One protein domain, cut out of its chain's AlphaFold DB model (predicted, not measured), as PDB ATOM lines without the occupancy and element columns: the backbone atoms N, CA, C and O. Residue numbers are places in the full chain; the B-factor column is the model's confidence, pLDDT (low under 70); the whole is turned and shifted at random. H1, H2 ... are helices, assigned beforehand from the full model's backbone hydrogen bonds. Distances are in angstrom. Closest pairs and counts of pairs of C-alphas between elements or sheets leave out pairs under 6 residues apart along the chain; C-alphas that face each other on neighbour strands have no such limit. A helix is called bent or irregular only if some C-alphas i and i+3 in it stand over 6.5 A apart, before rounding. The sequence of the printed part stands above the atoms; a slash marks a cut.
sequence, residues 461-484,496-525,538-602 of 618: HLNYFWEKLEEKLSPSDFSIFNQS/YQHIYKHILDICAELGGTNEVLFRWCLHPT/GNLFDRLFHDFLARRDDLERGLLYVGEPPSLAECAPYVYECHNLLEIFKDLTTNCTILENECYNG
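This is residues 461 to 484, 496 to 525 and 538 to 602 of the 618 residues of an uncharacterized protein of Pneumocystis jirovecii (strain RU7) (UniProt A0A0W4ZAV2). The longest helix, H5, runs like a spine along one side of an elongated model and joins two groups of helices: the hairpin of H6 and H7 packs on its later part, while H1, H3 and H4 gather around its beginning. H3 stands close to that beginning without clearly touching it, its line about perpendicular to that of H5 at 86 degrees, and the short H2 is near H3 and touches no helix. The printed part has 119 residues with seven named helices, H1 to H7 in order, and no named strand; the class is all helix. It is only just compact, close to loose, with a radius of gyration of the C-alphas of 15.9 A and spans of 45 by 29 by 23 A.

H5, residues 540 to 559, touches H6, residues 568 to 581, with residues 548 to 555 alone; they form a helical hairpin at a steep tilt of 40 degrees, and their closest C-alphas, Arg 552 and Leu 581, are 7.0 A apart. H7, residues 586 to 601, touches H6 in a second helical hairpin at a shallow tilt of 29 degrees, with the C-alphas of Cys 578 and Cys 592 closest at 5.7 A. H7 also touches H5, with residues 588 to 595 alone, closest at the C-alphas of Leu 559 and Asn 591, 7.5 A. H3, residues 496 to 510, is close to H5 but not clearly touching, about perpendicular at 86 degrees, with the C-alphas of Tyr 500 and Phe 541 closest at 7.6 A. H1, residues 461 to 470, touches H3 at a steep tilt of 57 degrees, closest at the C-alphas of Leu 469 and His 502, 6.8 A. H4, residues 515 to 520, forms a helical hairpin with H3, closest at the C-alphas of Leu 510 and Leu 517, 7.2 A. H2, residues 475 to 480, is close to H3 but not clearly touching. Helix packing is mostly crossed, but only just: 2 of 6 pairs are at a shallow tilt. Every O i to N i+4 pair is within hydrogen-bond range in H1, H3, H4 and H5; H6 has 9 of 10, H7 10 of 12, and H2 0 of 2, with 2 of 3 O i to N i+3 pairs.

H5 measures 27.9 A, from C-alpha 540 at (16.243, 6.447, -17.862) to C-alpha 559 at (31.221, -15.403, -9.034). H7 measures 22.9 A, H3 20.5 A, H6 19.9 A and H1 14.4 A. H1 begins at C-alpha 461, (17.822, 3.748, -5.765). H7 is irregular, with C-alphas 587 and 590 7.1 A apart, and H2 only just so, with C-alphas 477 and 480 6.8 A apart.

The two C-alphas farthest apart, Leu 522 and Gly 602, are 46.3 A apart. Residues 485 to 495 and 526 to 537 are not printed; the gaps between C-alphas are 15.3 A and 8.7 A. No link printed whole is long. Mean pLDDT of the printed part is 81.6, and 12 residues are under 70, among them 478 to 484.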
ATOM      1  N   HIS A 461      18.944   2.978  -5.217       76.19
ATOM      2  CA  HIS A 461      17.822   3.748  -5.765       76.19
ATOM      3  C   HIS A 461      17.303   3.198  -7.103       76.19
ATOM      4  O   HIS A 461      16.098   3.277  -7.350       76.19
ATOM      5  N   LEU A 462      18.180   2.647  -7.953       76.75
ATOM      6  CA  LEU A 462      17.775   1.976  -9.194       76.75
ATOM      7  C   LEU A 462      17.014   0.680  -8.905       76.75
ATOM      8  O   LEU A 462      15.989   0.459  -9.538       76.75
ATOM      9  N   ASN A 463      17.436  -0.109  -7.912       75.06
ATOM     10  CA  ASN A 463      16.725  -1.321  -7.484       75.06
ATOM     11  C   ASN A 463      15.304  -1.004  -7.032       75.06
ATOM     12  O   ASN A 463      14.364  -1.652  -7.460       75.06
ATOM     13  N   TYR A 464      15.121   0.052  -6.244       78.50
ATOM     14  CA  TYR A 464      13.772   0.433  -5.838       78.50
ATOM     15  C   TYR A 464      12.894   0.858  -7.029       78.50
ATOM     16  O   TYR A 464      11.704   0.549  -7.076       78.50
ATOM     17  N   PHE A 465      13.464   1.568  -8.009       82.75
ATOM     18  CA  PHE A 465      12.739   1.889  -9.243       82.75
ATOM     19  C   PHE A 465      12.403   0.619 -10.035       82.75
ATOM     20  O   PHE A 465      11.315   0.514 -10.598       82.75
ATOM     21  N   TRP A 466      13.332  -0.334 -10.057       78.31
ATOM     22  CA  TRP A 466      13.188  -1.623 -10.713       78.31
ATOM     23  C   TRP A 466      12.077  -2.471 -10.121       78.31
ATOM     24  O   TRP A 466      11.188  -2.856 -10.862       78.31
ATOM     25  N   GLU A 467      12.080  -2.692  -8.808       80.06
ATOM     26  CA  GLU A 467      11.047  -3.456  -8.098       80.06
ATOM     27  C   GLU A 467       9.650  -2.929  -8.462       80.06
ATOM     28  O   GLU A 467       8.720  -3.682  -8.738       80.06
ATOM     29  N   LYS A 468       9.512  -1.602  -8.563       86.19
ATOM     30  CA  LYS A 468       8.258  -0.945  -8.950       86.19
ATOM     31  C   LYS A 468       7.915  -1.061 -10.427       86.19
ATOM     32  O   LYS A 468       6.738  -0.986 -10.780       86.19
ATOM     33  N   LEU A 469       8.916  -1.216 -11.283       84.50
ATOM     34  CA  LEU A 469       8.720  -1.546 -12.688       84.50
ATOM     35  C   LEU A 469       8.325  -3.013 -12.852       84.50
ATOM     36  O   LEU A 469       7.427  -3.307 -13.635       84.50
ATOM     37  N   GLU A 470       8.917  -3.897 -12.057       80.06
ATOM     38  CA  GLU A 470       8.637  -5.324 -12.038       80.06
ATOM     39  C   GLU A 470       7.214  -5.637 -11.584       80.06
ATOM     40  O   GLU A 470       6.505  -6.370 -12.264       80.06
ATOM     41  N   GLU A 471       6.731  -4.962 -10.540       84.88
ATOM     42  CA  GLU A 471       5.331  -5.038 -10.097       84.88
ATOM     43  C   GLU A 471       4.309  -4.689 -11.202       84.88
ATOM     44  O   GLU A 471       3.138  -5.063 -11.101       84.88
ATOM     45  N   LYS A 472       4.716  -3.941 -12.242       84.06
ATOM     46  CA  LYS A 472       3.836  -3.449 -13.319       84.06
ATOM     47  C   LYS A 472       4.015  -4.175 -14.655       84.06
ATOM     48  O   LYS A 472       3.163  -4.018 -15.532       84.06
ATOM     49  N   LEU A 473       5.091  -4.940 -14.820       81.19
ATOM     50  CA  LEU A 473       5.423  -5.656 -16.051       81.19
ATOM     51  C   LEU A 473       5.182  -7.160 -15.897       81.19
ATOM     52  O   LEU A 473       5.282  -7.727 -14.813       81.19
ATOM     53  N   SER A 474       4.855  -7.828 -17.000       76.69
ATOM     54  CA  SER A 474       4.778  -9.287 -17.025       76.69
ATOM     55  C   SER A 474       6.176  -9.899 -17.187       76.69
ATOM     56  O   SER A 474       7.019  -9.302 -17.860       76.69
ATOM     57  N   PRO A 475       6.428 -11.129 -16.697       71.19
ATOM     58  CA  PRO A 475       7.709 -11.812 -16.906       71.19
ATOM     59  C   PRO A 475       8.155 -11.884 -18.380       71.19
ATOM     60  O   PRO A 475       9.344 -11.862 -18.693       71.19
ATOM     61  N   SER A 476       7.204 -11.941 -19.320       70.88
ATOM     62  CA  SER A 476       7.477 -11.928 -20.764       70.88
ATOM     63  C   SER A 476       8.033 -10.603 -21.286       70.88
ATOM     64  O   SER A 476       8.786 -10.606 -22.268       70.88
ATOM     65  N   ASP A 477       7.708  -9.484 -20.637       72.88
ATOM     66  CA  ASP A 477       8.184  -8.164 -21.047       72.88
ATOM     67  C   ASP A 477       9.698  -8.034 -20.854       72.88
ATOM     68  O   ASP A 477      10.343  -7.311 -21.602       72.88
ATOM     69  N   PHE A 478      10.304  -8.802 -19.942       69.62
ATOM     70  CA  PHE A 478      11.746  -8.752 -19.664       69.62
ATOM     71  C   PHE A 478      12.628  -9.457 -20.688       69.62
ATOM     72  O   PHE A 478      13.854  -9.357 -20.627       69.62
ATOM     73  N   SER A 479      12.035 -10.111 -21.689       67.69
ATOM     74  CA  SER A 479      12.784 -10.716 -22.793       67.69
ATOM     75  C   SER A 479      13.702  -9.722 -23.527       67.69
ATOM     76  O   SER A 479      14.716 -10.137 -24.084       67.69
ATOM     77  N   ILE A 480      13.400  -8.417 -23.464       67.81
ATOM     78  CA  ILE A 480      14.242  -7.325 -23.973       67.81
ATOM     79  C   ILE A 480      15.651  -7.316 -23.376       67.81
ATOM     80  O   ILE A 480      16.609  -7.069 -24.103       67.81
ATOM     81  N   PHE A 481      15.796  -7.609 -22.086       65.75
ATOM     82  CA  PHE A 481      17.100  -7.597 -21.418       65.75
ATOM     83  C   PHE A 481      17.951  -8.824 -21.774       65.75
ATOM     84  O   PHE A 481      19.174  -8.753 -21.745       65.75
ATOM     85  N   ASN A 482      17.316  -9.917 -22.209       61.03
ATOM     86  CA  ASN A 482      17.988 -11.156 -22.615       61.03
ATOM     87  C   ASN A 482      18.445 -11.173 -24.083       61.03
ATOM     88  O   ASN A 482      19.100 -12.121 -24.515       61.03
ATOM     89  N   GLN A 483      18.079 -10.171 -24.887       59.38
ATOM     90  CA  GLN A 483      18.362 -10.166 -26.320       59.38
ATOM     91  C   GLN A 483      19.512  -9.217 -26.644       59.38
ATOM     92  O   GLN A 483      19.352  -8.001 -26.677       59.38
ATOM     93  N   SER A 484      20.669  -9.790 -26.976       47.88
ATOM     94  CA  SER A 484      21.856  -9.057 -27.442       47.88
ATOM     95  C   SER A 484      21.638  -8.306 -28.762       47.88
ATOM     96  O   SER A 484      22.433  -7.435 -29.095       47.88
ATOM     97  N   TYR A 496       8.693  -1.740 -26.415       78.38
ATOM     98  CA  TYR A 496       9.315  -0.491 -25.964       78.38
ATOM     99  C   TYR A 496       8.272   0.543 -25.539       78.38
ATOM    100  O   TYR A 496       8.393   1.136 -24.472       78.38
ATOM    101  N   GLN A 497       7.220   0.742 -26.338       81.69
ATOM    102  CA  GLN A 497       6.133   1.656 -25.980       81.69
ATOM    103  C   GLN A 497       5.411   1.227 -24.697       81.69
ATOM    104  O   GLN A 497       5.072   2.083 -23.877       81.69
ATOM    105  N   HIS A 498       5.202  -0.079 -24.505       84.38
ATOM    106  CA  HIS A 498       4.610  -0.625 -23.288       84.38
ATOM    107  C   HIS A 498       5.474  -0.326 -22.054       84.38
ATOM    108  O   HIS A 498       4.980   0.250 -21.085       84.38
ATOM    109  N   ILE A 499       6.776  -0.617 -22.120       84.69
ATOM    110  CA  ILE A 499       7.729  -0.352 -21.033       84.69
ATOM    111  C   ILE A 499       7.831   1.152 -20.750       84.69
ATOM    112  O   ILE A 499       7.759   1.576 -19.599       84.69
ATOM    113  N   TYR A 500       7.934   1.985 -21.790       88.06
ATOM    114  CA  TYR A 500       7.997   3.442 -21.652       88.06
ATOM    115  C   TYR A 500       6.777   4.023 -20.947       88.06
ATOM    116  O   TYR A 500       6.926   4.939 -20.138       88.06
ATOM    117  N   LYS A 501       5.583   3.486 -21.211       89.38
ATOM    118  CA  LYS A 501       4.370   3.894 -20.502       89.38
ATOM    119  C   LYS A 501       4.500   3.637 -18.998       89.38
ATOM    120  O   LYS A 501       4.265   4.550 -18.213       89.38
ATOM    121  N   HIS A 502       4.943   2.448 -18.599       90.69
ATOM    122  CA  HIS A 502       5.121   2.119 -17.181       90.69
ATOM    123  C   HIS A 502       6.233   2.932 -16.521       90.69
ATOM    124  O   HIS A 502       6.067   3.386 -15.392       90.69
ATOM    125  N   ILE A 503       7.330   3.207 -17.232       90.44
ATOM    126  CA  ILE A 503       8.380   4.113 -16.745       90.44
ATOM    127  C   ILE A 503       7.812   5.512 -16.490       90.44
ATOM    128  O   ILE A 503       8.114   6.109 -15.458       90.44
ATOM    129  N   LEU A 504       6.970   6.039 -17.386       91.38
ATOM    130  CA  LEU A 504       6.296   7.326 -17.184       91.38
ATOM    131  C   LEU A 504       5.348   7.291 -15.977       91.38
ATOM    132  O   LEU A 504       5.352   8.239 -15.190       91.38
ATOM    133  N   ASP A 505       4.590   6.206 -15.798       91.56
ATOM    134  CA  ASP A 505       3.691   6.012 -14.654       91.56
ATOM    135  C   ASP A 505       4.465   6.012 -13.327       91.56
ATOM    136  O   ASP A 505       4.129   6.748 -12.397       91.56
ATOM    137  N   ILE A 506       5.552   5.242 -13.250       91.56
ATOM    138  CA  ILE A 506       6.420   5.174 -12.068       91.56
ATOM    139  C   ILE A 506       7.111   6.512 -11.836       91.56
ATOM    140  O   ILE A 506       7.196   6.968 -10.700       91.56
ATOM    141  N   CYS A 507       7.567   7.192 -12.886       92.00
ATOM    142  CA  CYS A 507       8.162   8.512 -12.744       92.00
ATOM    143  C   CYS A 507       7.175   9.557 -12.227       92.00
ATOM    144  O   CYS A 507       7.540  10.361 -11.369       92.00
ATOM    145  N   ALA A 508       5.924   9.543 -12.686       91.62
ATOM    146  CA  ALA A 508       4.890  10.435 -12.172       91.62
ATOM    147  C   ALA A 508       4.611  10.200 -10.677       91.62
ATOM    148  O   ALA A 508       4.454  11.157  -9.908       91.62
ATOM    149  N   GLU A 509       4.574   8.930 -10.273       89.44
ATOM    150  CA  GLU A 509       4.303   8.479  -8.911       89.44
ATOM    151  C   GLU A 509       5.490   8.745  -7.969       89.44
ATOM    152  O   GLU A 509       5.359   9.448  -6.962       89.44
ATOM    153  N   LEU A 510       6.671   8.240  -8.330       87.06
ATOM    154  CA  LEU A 510       7.847   8.146  -7.468       87.06
ATOM    155  C   LEU A 510       8.904   9.212  -7.734       87.06
ATOM    156  O   LEU A 510       9.704   9.489  -6.841       87.06
ATOM    157  N   GLY A 511       8.920   9.860  -8.901       86.75
ATOM    158  CA  GLY A 511       9.938  10.862  -9.240       86.75
ATOM    159  C   GLY A 511       9.974  12.041  -8.257       86.75
ATOM    160  O   GLY A 511      10.994  12.693  -8.099       86.75
ATOM    161  N   GLY A 512       8.883  12.298  -7.529       82.06
ATOM    162  CA  GLY A 512       8.815  13.322  -6.481       82.06
ATOM    163  C   GLY A 512       9.239  12.856  -5.080       82.06
ATOM    164  O   GLY A 512       9.093  13.629  -4.135       82.06
ATOM    165  N   THR A 513       9.692  11.610  -4.908       79.62
ATOM    166  CA  THR A 513       9.978  11.025  -3.582       79.62
ATOM    167  C   THR A 513      11.391  11.325  -3.087       79.62
ATOM    168  O   THR A 513      11.569  11.599  -1.901       79.62
ATOM    169  N   ASN A 514      12.377  11.338  -3.987       80.88
ATOM    170  CA  ASN A 514      13.757  11.722  -3.700       80.88
ATOM    171  C   ASN A 514      14.422  12.379  -4.916       80.88
ATOM    172  O   ASN A 514      13.968  12.265  -6.052       80.88
ATOM    173  N   GLU A 515      15.509  13.084  -4.649       81.44
ATOM    174  CA  GLU A 515      16.196  13.975  -5.572       81.44
ATOM    175  C   GLU A 515      16.950  13.220  -6.685       81.44
ATOM    176  O   GLU A 515      17.103  13.747  -7.789       81.44
ATOM    177  N   VAL A 516      17.363  11.971  -6.434       79.44
ATOM    178  CA  VAL A 516      18.003  11.100  -7.433       79.44
ATOM    179  C   VAL A 516      16.976  10.630  -8.465       79.44
ATOM    180  O   VAL A 516      17.157  10.875  -9.660       79.44
ATOM    181  N   LEU A 517      15.865  10.038  -8.008       81.62
ATOM    182  CA  LEU A 517      14.764   9.610  -8.879       81.62
ATOM    183  C   LEU A 517      14.164  10.790  -9.642       81.62
ATOM    184  O   LEU A 517      13.875  10.664 -10.829       81.62
ATOM    185  N   PHE A 518      14.037  11.952  -8.994       86.94
ATOM    186  CA  PHE A 518      13.560  13.168  -9.647       86.94
ATOM    187  C   PHE A 518      14.376  13.490 -10.895       86.94
ATOM    188  O   PHE A 518      13.808  13.711 -11.962       86.94
ATOM    189  N   ARG A 519      15.711  13.487 -10.779       82.31
ATOM    190  CA  ARG A 519      16.606  13.776 -11.905       82.31
ATOM    191  C   ARG A 519      16.504  12.743 -13.010       82.31
ATOM    192  O   ARG A 519      16.472  13.110 -14.177       82.31
ATOM    193  N   TRP A 520      16.441  11.467 -12.658       81.25
ATOM    194  CA  TRP A 520      16.270  10.401 -13.642       81.25
ATOM    195  C   TRP A 520      14.961  10.532 -14.415       81.25
ATOM    196  O   TRP A 520      14.945  10.416 -15.639       81.25
ATOM    197  N   CYS A 521      13.890  10.896 -13.721       87.44
ATOM    198  CA  CYS A 521      12.583  11.109 -14.318       87.44
ATOM    199  C   CYS A 521      12.457  12.398 -15.142       87.44
ATOM    200  O   CYS A 521      11.435  12.583 -15.799       87.44
ATOM    201  N   LEU A 522      13.478  13.268 -15.183       86.12
ATOM    202  CA  LEU A 522      13.543  14.360 -16.168       86.12
ATOM    203  C   LEU A 522      13.785  13.842 -17.594       86.12
ATOM    204  O   LEU A 522      13.502  14.545 -18.562       86.12
ATOM    205  N   HIS A 523      14.279  12.609 -17.733       83.12
ATOM    206  CA  HIS A 523      14.568  11.987 -19.022       83.12
ATOM    207  C   HIS A 523      14.105  10.526 -19.040       83.12
ATOM    208  O   HIS A 523      14.939   9.641 -19.187       83.12
ATOM    209  N   PRO A 524      12.804  10.233 -18.886       81.31
ATOM    210  CA  PRO A 524      12.326   8.867 -18.677       81.31
ATOM    211  C   PRO A 524      12.497   7.960 -19.911       81.31
ATOM    212  O   PRO A 524      12.681   6.758 -19.767       81.31
ATOM    213  N   THR A 525      12.449   8.525 -21.121       78.69
ATOM    214  CA  THR A 525      12.428   7.792 -22.402       78.69
ATOM    215  C   THR A 525      13.309   8.490 -23.447       78.69
ATOM    216  O   THR A 525      13.608   9.677 -23.265       78.69
ATOM    217  N   GLY A 538      22.358   9.083 -21.415       64.19
ATOM    218  CA  GLY A 538      21.130   8.497 -21.990       64.19
ATOM    219  C   GLY A 538      19.847   8.586 -21.144       64.19
ATOM    220  O   GLY A 538      19.855   8.949 -19.965       64.19
ATOM    221  N   ASN A 539      18.705   8.267 -21.753       76.00
ATOM    222  CA  ASN A 539      17.421   8.313 -21.047       76.00
ATOM    223  C   ASN A 539      17.342   7.240 -19.932       76.00
ATOM    224  O   ASN A 539      18.184   6.349 -19.870       76.00
ATOM    225  N   LEU A 540      16.370   7.331 -19.022       79.50
ATOM    226  CA  LEU A 540      16.243   6.447 -17.862       79.50
ATOM    227  C   LEU A 540      16.146   4.979 -18.266       79.50
ATOM    228  O   LEU A 540      16.780   4.154 -17.621       79.50
ATOM    229  N   PHE A 541      15.427   4.656 -19.341       78.81
ATOM    230  CA  PHE A 541      15.390   3.291 -19.848       78.81
ATOM    231  C   PHE A 541      16.791   2.799 -20.252       78.81
ATOM    232  O   PHE A 541      17.208   1.741 -19.790       78.81
ATOM    233  N   ASP A 542      17.558   3.589 -21.014       76.00
ATOM    234  CA  ASP A 542      18.938   3.220 -21.381       76.00
ATOM    235  C   ASP A 542      19.815   3.055 -20.134       76.00
ATOM    236  O   ASP A 542      20.644   2.154 -20.065       76.00
ATOM    237  N   ARG A 543      19.640   3.923 -19.129       76.06
ATOM    238  CA  ARG A 543      20.389   3.848 -17.866       76.06
ATOM    239  C   ARG A 543      20.061   2.588 -17.087       76.06
ATOM    240  O   ARG A 543      20.985   1.974 -16.575       76.06
ATOM    241  N   LEU A 544      18.782   2.231 -16.994       77.69
ATOM    242  CA  LEU A 544      18.338   0.991 -16.366       77.69
ATOM    243  C   LEU A 544      18.948  -0.199 -17.104       77.69
ATOM    244  O   LEU A 544      19.624  -1.011 -16.488       77.69
ATOM    245  N   PHE A 545      18.810  -0.244 -18.430       76.44
ATOM    246  CA  PHE A 545      19.369  -1.308 -19.261       76.44
ATOM    247  C   PHE A 545      20.886  -1.462 -19.086       76.44
ATOM    248  O   PHE A 545      21.371  -2.559 -18.816       76.44
ATOM    249  N   HIS A 546      21.637  -0.362 -19.177       76.81
ATOM    250  CA  HIS A 546      23.082  -0.375 -18.962       76.81
ATOM    251  C   HIS A 546      23.469  -0.764 -17.535       76.81
ATOM    252  O   HIS A 546      24.439  -1.497 -17.364       76.81
ATOM    253  N   ASP A 547      22.743  -0.293 -16.519       77.81
ATOM    254  CA  ASP A 547      23.031  -0.632 -15.124       77.81
ATOM    255  C   ASP A 547      22.779  -2.119 -14.849       77.81
ATOM    256  O   ASP A 547      23.639  -2.766 -14.262       77.81
ATOM    257  N   PHE A 548      21.680  -2.699 -15.343       78.12
ATOM    258  CA  PHE A 548      21.405  -4.133 -15.187       78.12
ATOM    259  C   PHE A 548      22.416  -5.014 -15.898       78.12
ATOM    260  O   PHE A 548      22.893  -5.975 -15.301       78.12
ATOM    261  N   LEU A 549      22.779  -4.684 -17.139       79.06
ATOM    262  CA  LEU A 549      23.830  -5.417 -17.841       79.06
ATOM    263  C   LEU A 549      25.163  -5.311 -17.101       79.06
ATOM    264  O   LEU A 549      25.816  -6.324 -16.879       79.06
ATOM    265  N   ALA A 550      25.537  -4.111 -16.649       79.56
ATOM    266  CA  ALA A 550      26.757  -3.930 -15.871       79.56
ATOM    267  C   ALA A 550      26.725  -4.735 -14.565       79.56
ATOM    268  O   ALA A 550      27.737  -5.309 -14.185       79.56
ATOM    269  N   ARG A 551      25.575  -4.809 -13.888       83.12
ATOM    270  CA  ARG A 551      25.393  -5.599 -12.664       83.12
ATOM    271  C   ARG A 551      25.444  -7.100 -12.918       83.12
ATOM    272  O   ARG A 551      26.093  -7.801 -12.152       83.12
ATOM    273  N   ARG A 552      24.831  -7.585 -14.002       85.81
ATOM    274  CA  ARG A 552      24.955  -8.979 -14.445       85.81
ATOM    275  C   ARG A 552      26.414  -9.322 -14.719       85.81
ATOM    276  O   ARG A 552      26.925 -10.270 -14.137       85.81
ATOM    277  N   ASP A 553      27.097  -8.521 -15.531       83.75
ATOM    278  CA  ASP A 553      28.504  -8.744 -15.878       83.75
ATOM    279  C   ASP A 553      29.415  -8.628 -14.634       83.75
ATOM    280  O   ASP A 553      30.418  -9.334 -14.505       83.75
ATOM    281  N   ASP A 554      29.087  -7.738 -13.691       84.00
ATOM    282  CA  ASP A 554      29.761  -7.618 -12.392       84.00
ATOM    283  C   ASP A 554      29.556  -8.854 -11.521       84.00
ATOM    284  O   ASP A 554      30.515  -9.308 -10.895       84.00
ATOM    285  N   LEU A 555      28.331  -9.378 -11.473       87.19
ATOM    286  CA  LEU A 555      27.992 -10.583 -10.734       87.19
ATOM    287  C   LEU A 555      28.706 -11.785 -11.347       87.19
ATOM    288  O   LEU A 555      29.434 -12.453 -10.629       87.19
ATOM    289  N   GLU A 556      28.609 -12.008 -12.661       85.94
ATOM    290  CA  GLU A 556      29.321 -13.091 -13.351       85.94
ATOM    291  C   GLU A 556      30.823 -13.062 -13.066       85.94
ATOM    292  O   GLU A 556      31.400 -14.074 -12.670       85.94
ATOM    293  N   ARG A 557      31.455 -11.887 -13.197       83.19
ATOM    294  CA  ARG A 557      32.865 -11.718 -12.832       83.19
ATOM    295  C   ARG A 557      33.099 -12.010 -11.359       83.19
ATOM    296  O   ARG A 557      34.060 -12.691 -11.039       83.19
ATOM    297  N   GLY A 558      32.247 -11.497 -10.475       81.25
ATOM    298  CA  GLY A 558      32.334 -11.721  -9.035       81.25
ATOM    299  C   GLY A 558      32.302 -13.204  -8.673       81.25
ATOM    300  O   GLY A 558      33.158 -13.652  -7.917       81.25
ATOM    301  N   LEU A 559      31.388 -13.969  -9.277       83.81
ATOM    302  CA  LEU A 559      31.221 -15.403  -9.034       83.81
ATOM    303  C   LEU A 559      32.452 -16.225  -9.435       83.81
ATOM    304  O   LEU A 559      32.750 -17.203  -8.760       83.81
ATOM    305  N   LEU A 560      33.231 -15.802 -10.443       78.31
ATOM    306  CA  LEU A 560      34.520 -16.442 -10.775       78.31
ATOM    307  C   LEU A 560      35.556 -16.336  -9.654       78.31
ATOM    308  O   LEU A 560      36.523 -17.096  -9.626       78.31
ATOM    309  N   TYR A 561      35.394 -15.353  -8.776       68.31
ATOM    310  CA  TYR A 561      36.324 -15.093  -7.693       68.31
ATOM    311  C   TYR A 561      35.768 -15.506  -6.336       68.31
ATOM    312  O   TYR A 561      36.525 -15.416  -5.378       68.31
ATOM    313  N   VAL A 562      34.511 -15.929  -6.204       75.88
ATOM    314  CA  VAL A 562      33.970 -16.369  -4.910       75.88
ATOM    315  C   VAL A 562      34.830 -17.509  -4.356       75.88
ATOM    316  O   VAL A 562      35.189 -18.433  -5.083       75.88
ATOM    317  N   GLY A 563      35.240 -17.399  -3.089       64.00
ATOM    318  CA  GLY A 563      36.034 -18.446  -2.444       64.00
ATOM    319  C   GLY A 563      35.258 -19.760  -2.320       64.00
ATOM    320  O   GLY A 563      34.039 -19.747  -2.187       64.00
ATOM    321  N   GLU A 564      35.962 -20.893  -2.315       65.25
ATOM    322  CA  GLU A 564      35.384 -22.203  -1.989       65.25
ATOM    323  C   GLU A 564      35.951 -22.686  -0.633       65.25
ATOM    324  O   GLU A 564      37.145 -23.000  -0.565       65.25
ATOM    325  N   PRO A 565      35.154 -22.741   0.456       73.00
ATOM    326  CA  PRO A 565      33.763 -22.285   0.573       73.00
ATOM    327  C   PRO A 565      33.637 -20.748   0.698       73.00
ATOM    328  O   PRO A 565      34.552 -20.098   1.220       73.00
ATOM    329  N   PRO A 566      32.502 -20.157   0.273       83.38
ATOM    330  CA  PRO A 566      32.280 -18.716   0.353       83.38
ATOM    331  C   PRO A 566      32.098 -18.258   1.798       83.38
ATOM    332  O   PRO A 566      31.440 -18.916   2.607       83.38
ATOM    333  N   SER A 567      32.633 -17.085   2.129       85.56
ATOM    334  CA  SER A 567      32.382 -16.476   3.433       85.56
ATOM    335  C   SER A 567      30.960 -15.909   3.531       85.56
ATOM    336  O   SER A 567      30.348 -15.521   2.536       85.56
ATOM    337  N   LEU A 568      30.441 -15.769   4.756       87.31
ATOM    338  CA  LEU A 568      29.138 -15.137   5.007       87.31
ATOM    339  C   LEU A 568      29.025 -13.733   4.373       87.31
ATOM    340  O   LEU A 568      27.960 -13.351   3.887       87.31
ATOM    341  N   ALA A 569      30.128 -12.980   4.371       87.44
ATOM    342  CA  ALA A 569      30.202 -11.640   3.801       87.44
ATOM    343  C   ALA A 569      30.221 -11.627   2.265       87.44
ATOM    344  O   ALA A 569      29.800 -10.630   1.690       87.44
ATOM    345  N   GLU A 570      30.637 -12.713   1.606       89.88
ATOM    346  CA  GLU A 570      30.439 -12.921   0.165       89.88
ATOM    347  C   GLU A 570      28.996 -13.344  -0.124       89.88
ATOM    348  O   GLU A 570      28.340 -12.774  -0.997       89.88
ATOM    349  N   CYS A 571      28.480 -14.307   0.644       91.25
ATOM    350  CA  CYS A 571      27.165 -14.891   0.422       91.25
ATOM    351  C   CYS A 571      26.032 -13.868   0.477       91.25
ATOM    352  O   CYS A 571      25.219 -13.812  -0.439       91.25
ATOM    353  N   ALA A 572      25.960 -13.047   1.529       91.06
ATOM    354  CA  ALA A 572      24.846 -12.118   1.697       91.06
ATOM    355  C   ALA A 572      24.659 -11.146   0.505       91.06
ATOM    356  O   ALA A 572      23.567 -11.124  -0.066       91.06
ATOM    357  N   PRO A 573      25.670 -10.368   0.073       89.94
ATOM    358  CA  PRO A 573      25.522  -9.469  -1.070       89.94
ATOM    359  C   PRO A 573      25.355 -10.198  -2.408       89.94
ATOM    360  O   PRO A 573      24.561  -9.735  -3.224       89.94
ATOM    361  N   TYR A 574      26.054 -11.313  -2.659       91.56
ATOM    362  CA  TYR A 574      25.935 -12.005  -3.948       91.56
ATOM    363  C   TYR A 574      24.614 -12.759  -4.107       91.56
ATOM    364  O   TYR A 574      24.021 -12.691  -5.178       91.56
ATOM    365  N   VAL A 575      24.109 -13.415  -3.058       92.44
ATOM    366  CA  VAL A 575      22.792 -14.073  -3.100       92.44
ATOM    367  C   VAL A 575      21.677 -13.035  -3.243       92.44
ATOM    368  O   VAL A 575      20.780 -13.215  -4.060       92.44
ATOM    369  N   TYR A 576      21.768 -11.901  -2.533       89.56
ATOM    370  CA  TYR A 576      20.839 -10.784  -2.736       89.56
ATOM    371  C   TYR A 576      20.848 -10.296  -4.191       89.56
ATOM    372  O   TYR A 576      19.796 -10.082  -4.788       89.56
ATOM    373  N   GLU A 577      22.035 -10.139  -4.781       88.50
ATOM    374  CA  GLU A 577      22.164  -9.702  -6.169       88.50
ATOM    375  C   GLU A 577      21.632 -10.747  -7.160       88.50
ATOM    376  O   GLU A 577      20.945 -10.381  -8.110       88.50
ATOM    377  N   CYS A 578      21.868 -12.036  -6.905       90.94
ATOM    378  CA  CYS A 578      21.268 -13.138  -7.651       90.94
ATOM    379  C   CYS A 578      19.739 -13.065  -7.626       90.94
ATOM    380  O   CYS A 578      19.125 -13.014  -8.688       90.94
ATOM    381  N   HIS A 579      19.118 -12.968  -6.446       87.88
ATOM    382  CA  HIS A 579      17.662 -12.847  -6.335       87.88
ATOM    383  C   HIS A 579      17.108 -11.654  -7.135       87.88
ATOM    384  O   HIS A 579      16.066 -11.782  -7.769       87.88
ATOM    385  N   ASN A 580      17.821 -10.521  -7.166       82.38
ATOM    386  CA  ASN A 580      17.391  -9.333  -7.915       82.38
ATOM    387  C   ASN A 580      17.547  -9.455  -9.440       82.38
ATOM    388  O   ASN A 580      16.895  -8.716 -10.175       82.38
ATOM    389  N   LEU A 581      18.464 -10.296  -9.927       84.06
ATOM    390  CA  LEU A 581      18.808 -10.377 -11.352       84.06
ATOM    391  C   LEU A 581      18.281 -11.641 -12.040       84.06
ATOM    392  O   LEU A 581      18.182 -11.649 -13.265       84.06
ATOM    393  N   LEU A 582      17.938 -12.692 -11.292       84.06
ATOM    394  CA  LEU A 582      17.541 -13.994 -11.840       84.06
ATOM    395  C   LEU A 582      16.273 -13.947 -12.696       84.06
ATOM    396  O   LEU A 582      16.209 -14.609 -13.733       84.06
ATOM    397  N   GLU A 583      15.293 -13.134 -12.306       72.94
ATOM    398  CA  GLU A 583      14.063 -12.938 -13.086       72.94
ATOM    399  C   GLU A 583      14.334 -12.227 -14.425       72.94
ATOM    400  O   GLU A 583      13.598 -12.396 -15.401       72.94
ATOM    401  N   ILE A 584      15.440 -11.477 -14.507       73.81
ATOM    402  CA  ILE A 584      15.857 -10.740 -15.703       73.81
ATOM    403  C   ILE A 584      16.721 -11.623 -16.601       73.81
ATOM    404  O   ILE A 584      16.456 -11.725 -17.798       73.81
ATOM    405  N   PHE A 585      17.739 -12.262 -16.028       81.25
ATOM    406  CA  PHE A 585      18.841 -12.910 -16.733       81.25
ATOM    407  C   PHE A 585      18.873 -14.404 -16.427       81.25
ATOM    408  O   PHE A 585      19.493 -14.869 -15.469       81.25
ATOM    409  N   LYS A 586      18.187 -15.186 -17.268       80.44
ATOM    410  CA  LYS A 586      18.064 -16.642 -17.077       80.44
ATOM    411  C   LYS A 586      19.398 -17.377 -17.203       80.44
ATOM    412  O   LYS A 586      19.532 -18.470 -16.657       80.44
ATOM    413  N   ASP A 587      20.368 -16.799 -17.901       82.31
ATOM    414  CA  ASP A 587      21.752 -17.271 -17.987       82.31
ATOM    415  C   ASP A 587      22.454 -17.317 -16.619       82.31
ATOM    416  O   ASP A 587      23.299 -18.185 -16.405       82.31
ATOM    417  N   LEU A 588      22.031 -16.496 -15.648       86.06
ATOM    418  CA  LEU A 588      22.556 -16.541 -14.281       86.06
ATOM    419  C   LEU A 588      22.042 -17.726 -13.450       86.06
ATOM    420  O   LEU A 588      22.659 -18.052 -12.435       86.06
ATOM    421  N   THR A 589      20.949 -18.388 -13.861       86.62
ATOM    422  CA  THR A 589      20.248 -19.418 -13.061       86.62
ATOM    423  C   THR A 589      21.198 -20.464 -12.500       86.62
ATOM    424  O   THR A 589      21.190 -20.724 -11.299       86.62
ATOM    425  N   THR A 590      22.050 -21.040 -13.347       87.75
ATOM    426  CA  THR A 590      22.983 -22.092 -12.931       87.75
ATOM    427  C   THR A 590      23.980 -21.577 -11.896       87.75
ATOM    428  O   THR A 590      24.121 -22.183 -10.837       87.75
ATOM    429  N   ASN A 591      24.636 -20.444 -12.164       89.19
ATOM    430  CA  ASN A 591      25.684 -19.907 -11.293       89.19
ATOM    431  C   ASN A 591      25.120 -19.433  -9.947       89.19
ATOM    432  O   ASN A 591      25.709 -19.708  -8.907       89.19
ATOM    433  N   CYS A 592      23.958 -18.780  -9.954       91.81
ATOM    434  CA  CYS A 592      23.281 -18.365  -8.728       91.81
ATOM    435  C   CYS A 592      22.765 -19.554  -7.917       91.81
ATOM    436  O   CYS A 592      22.914 -19.557  -6.701       91.81
ATOM    437  N   THR A 593      22.250 -20.603  -8.568       90.44
ATOM    438  CA  THR A 593      21.849 -21.837  -7.869       90.44
ATOM    439  C   THR A 593      23.056 -22.521  -7.224       90.44
ATOM    440  O   THR A 593      22.959 -23.021  -6.105       90.44
ATOM    441  N   ILE A 594      24.207 -22.551  -7.908       89.00
ATOM    442  CA  ILE A 594      25.460 -23.065  -7.334       89.00
ATOM    443  C   ILE A 594      25.859 -22.223  -6.120       89.00
ATOM    444  O   ILE A 594      26.055 -22.787  -5.047       89.00
ATOM    445  N   LEU A 595      25.903 -20.892  -6.255       91.25
ATOM    446  CA  LEU A 595      26.228 -19.990  -5.150       91.25
ATOM    447  C   LEU A 595      25.297 -20.204  -3.951       91.25
ATOM    448  O   LEU A 595      25.775 -20.338  -2.833       91.25
ATOM    449  N   GLU A 596      23.981 -20.237  -4.163       91.81
ATOM    450  CA  GLU A 596      23.001 -20.472  -3.101       91.81
ATOM    451  C   GLU A 596      23.236 -21.815  -2.413       91.81
ATOM    452  O   GLU A 596      23.251 -21.884  -1.185       91.81
ATOM    453  N   ASN A 597      23.478 -22.878  -3.183       88.81
ATOM    454  CA  ASN A 597      23.767 -24.192  -2.621       88.81
ATOM    455  C   ASN A 597      25.037 -24.182  -1.767       88.81
ATOM    456  O   ASN A 597      25.008 -24.731  -0.665       88.81
ATOM    457  N   GLU A 598      26.113 -23.545  -2.227       88.88
ATOM    458  CA  GLU A 598      27.349 -23.389  -1.453       88.88
ATOM    459  C   GLU A 598      27.116 -22.532  -0.200       88.88
ATOM    460  O   GLU A 598      27.490 -22.907   0.908       88.88
ATOM    461  N   CYS A 599      26.394 -21.422  -0.325       91.25
ATOM    462  CA  CYS A 599      26.098 -20.517   0.779       91.25
ATOM    463  C   CYS A 599      25.149 -21.111   1.831       91.25
ATOM    464  O   CYS A 599      25.265 -20.787   3.014       91.25
ATOM    465  N   TYR A 600      24.222 -21.990   1.444       90.12
ATOM    466  CA  TYR A 600      23.285 -22.648   2.363       90.12
ATOM    467  C   TYR A 600      23.833 -23.963   2.937       90.12
ATOM    468  O   TYR A 600      23.460 -24.339   4.049       90.12
ATOM    469  N   ASN A 601      24.738 -24.656   2.231       80.81
ATOM    470  CA  ASN A 601      25.216 -25.990   2.623       80.81
ATOM    471  C   ASN A 601      26.719 -26.084   2.947       80.81
ATOM    472  O   ASN A 601      27.142 -27.128   3.450       80.81
ATOM    473  N   GLY A 602      27.513 -25.036   2.701       62.53
ATOM    474  CA  GLY A 602      28.985 -25.046   2.589       62.53
ATOM    475  C   GLY A 602      29.825 -25.385   3.826       62.53
ATOM    476  O   GLY A 602      31.002 -25.052   3.871       62.53
TER     477      GLY A 602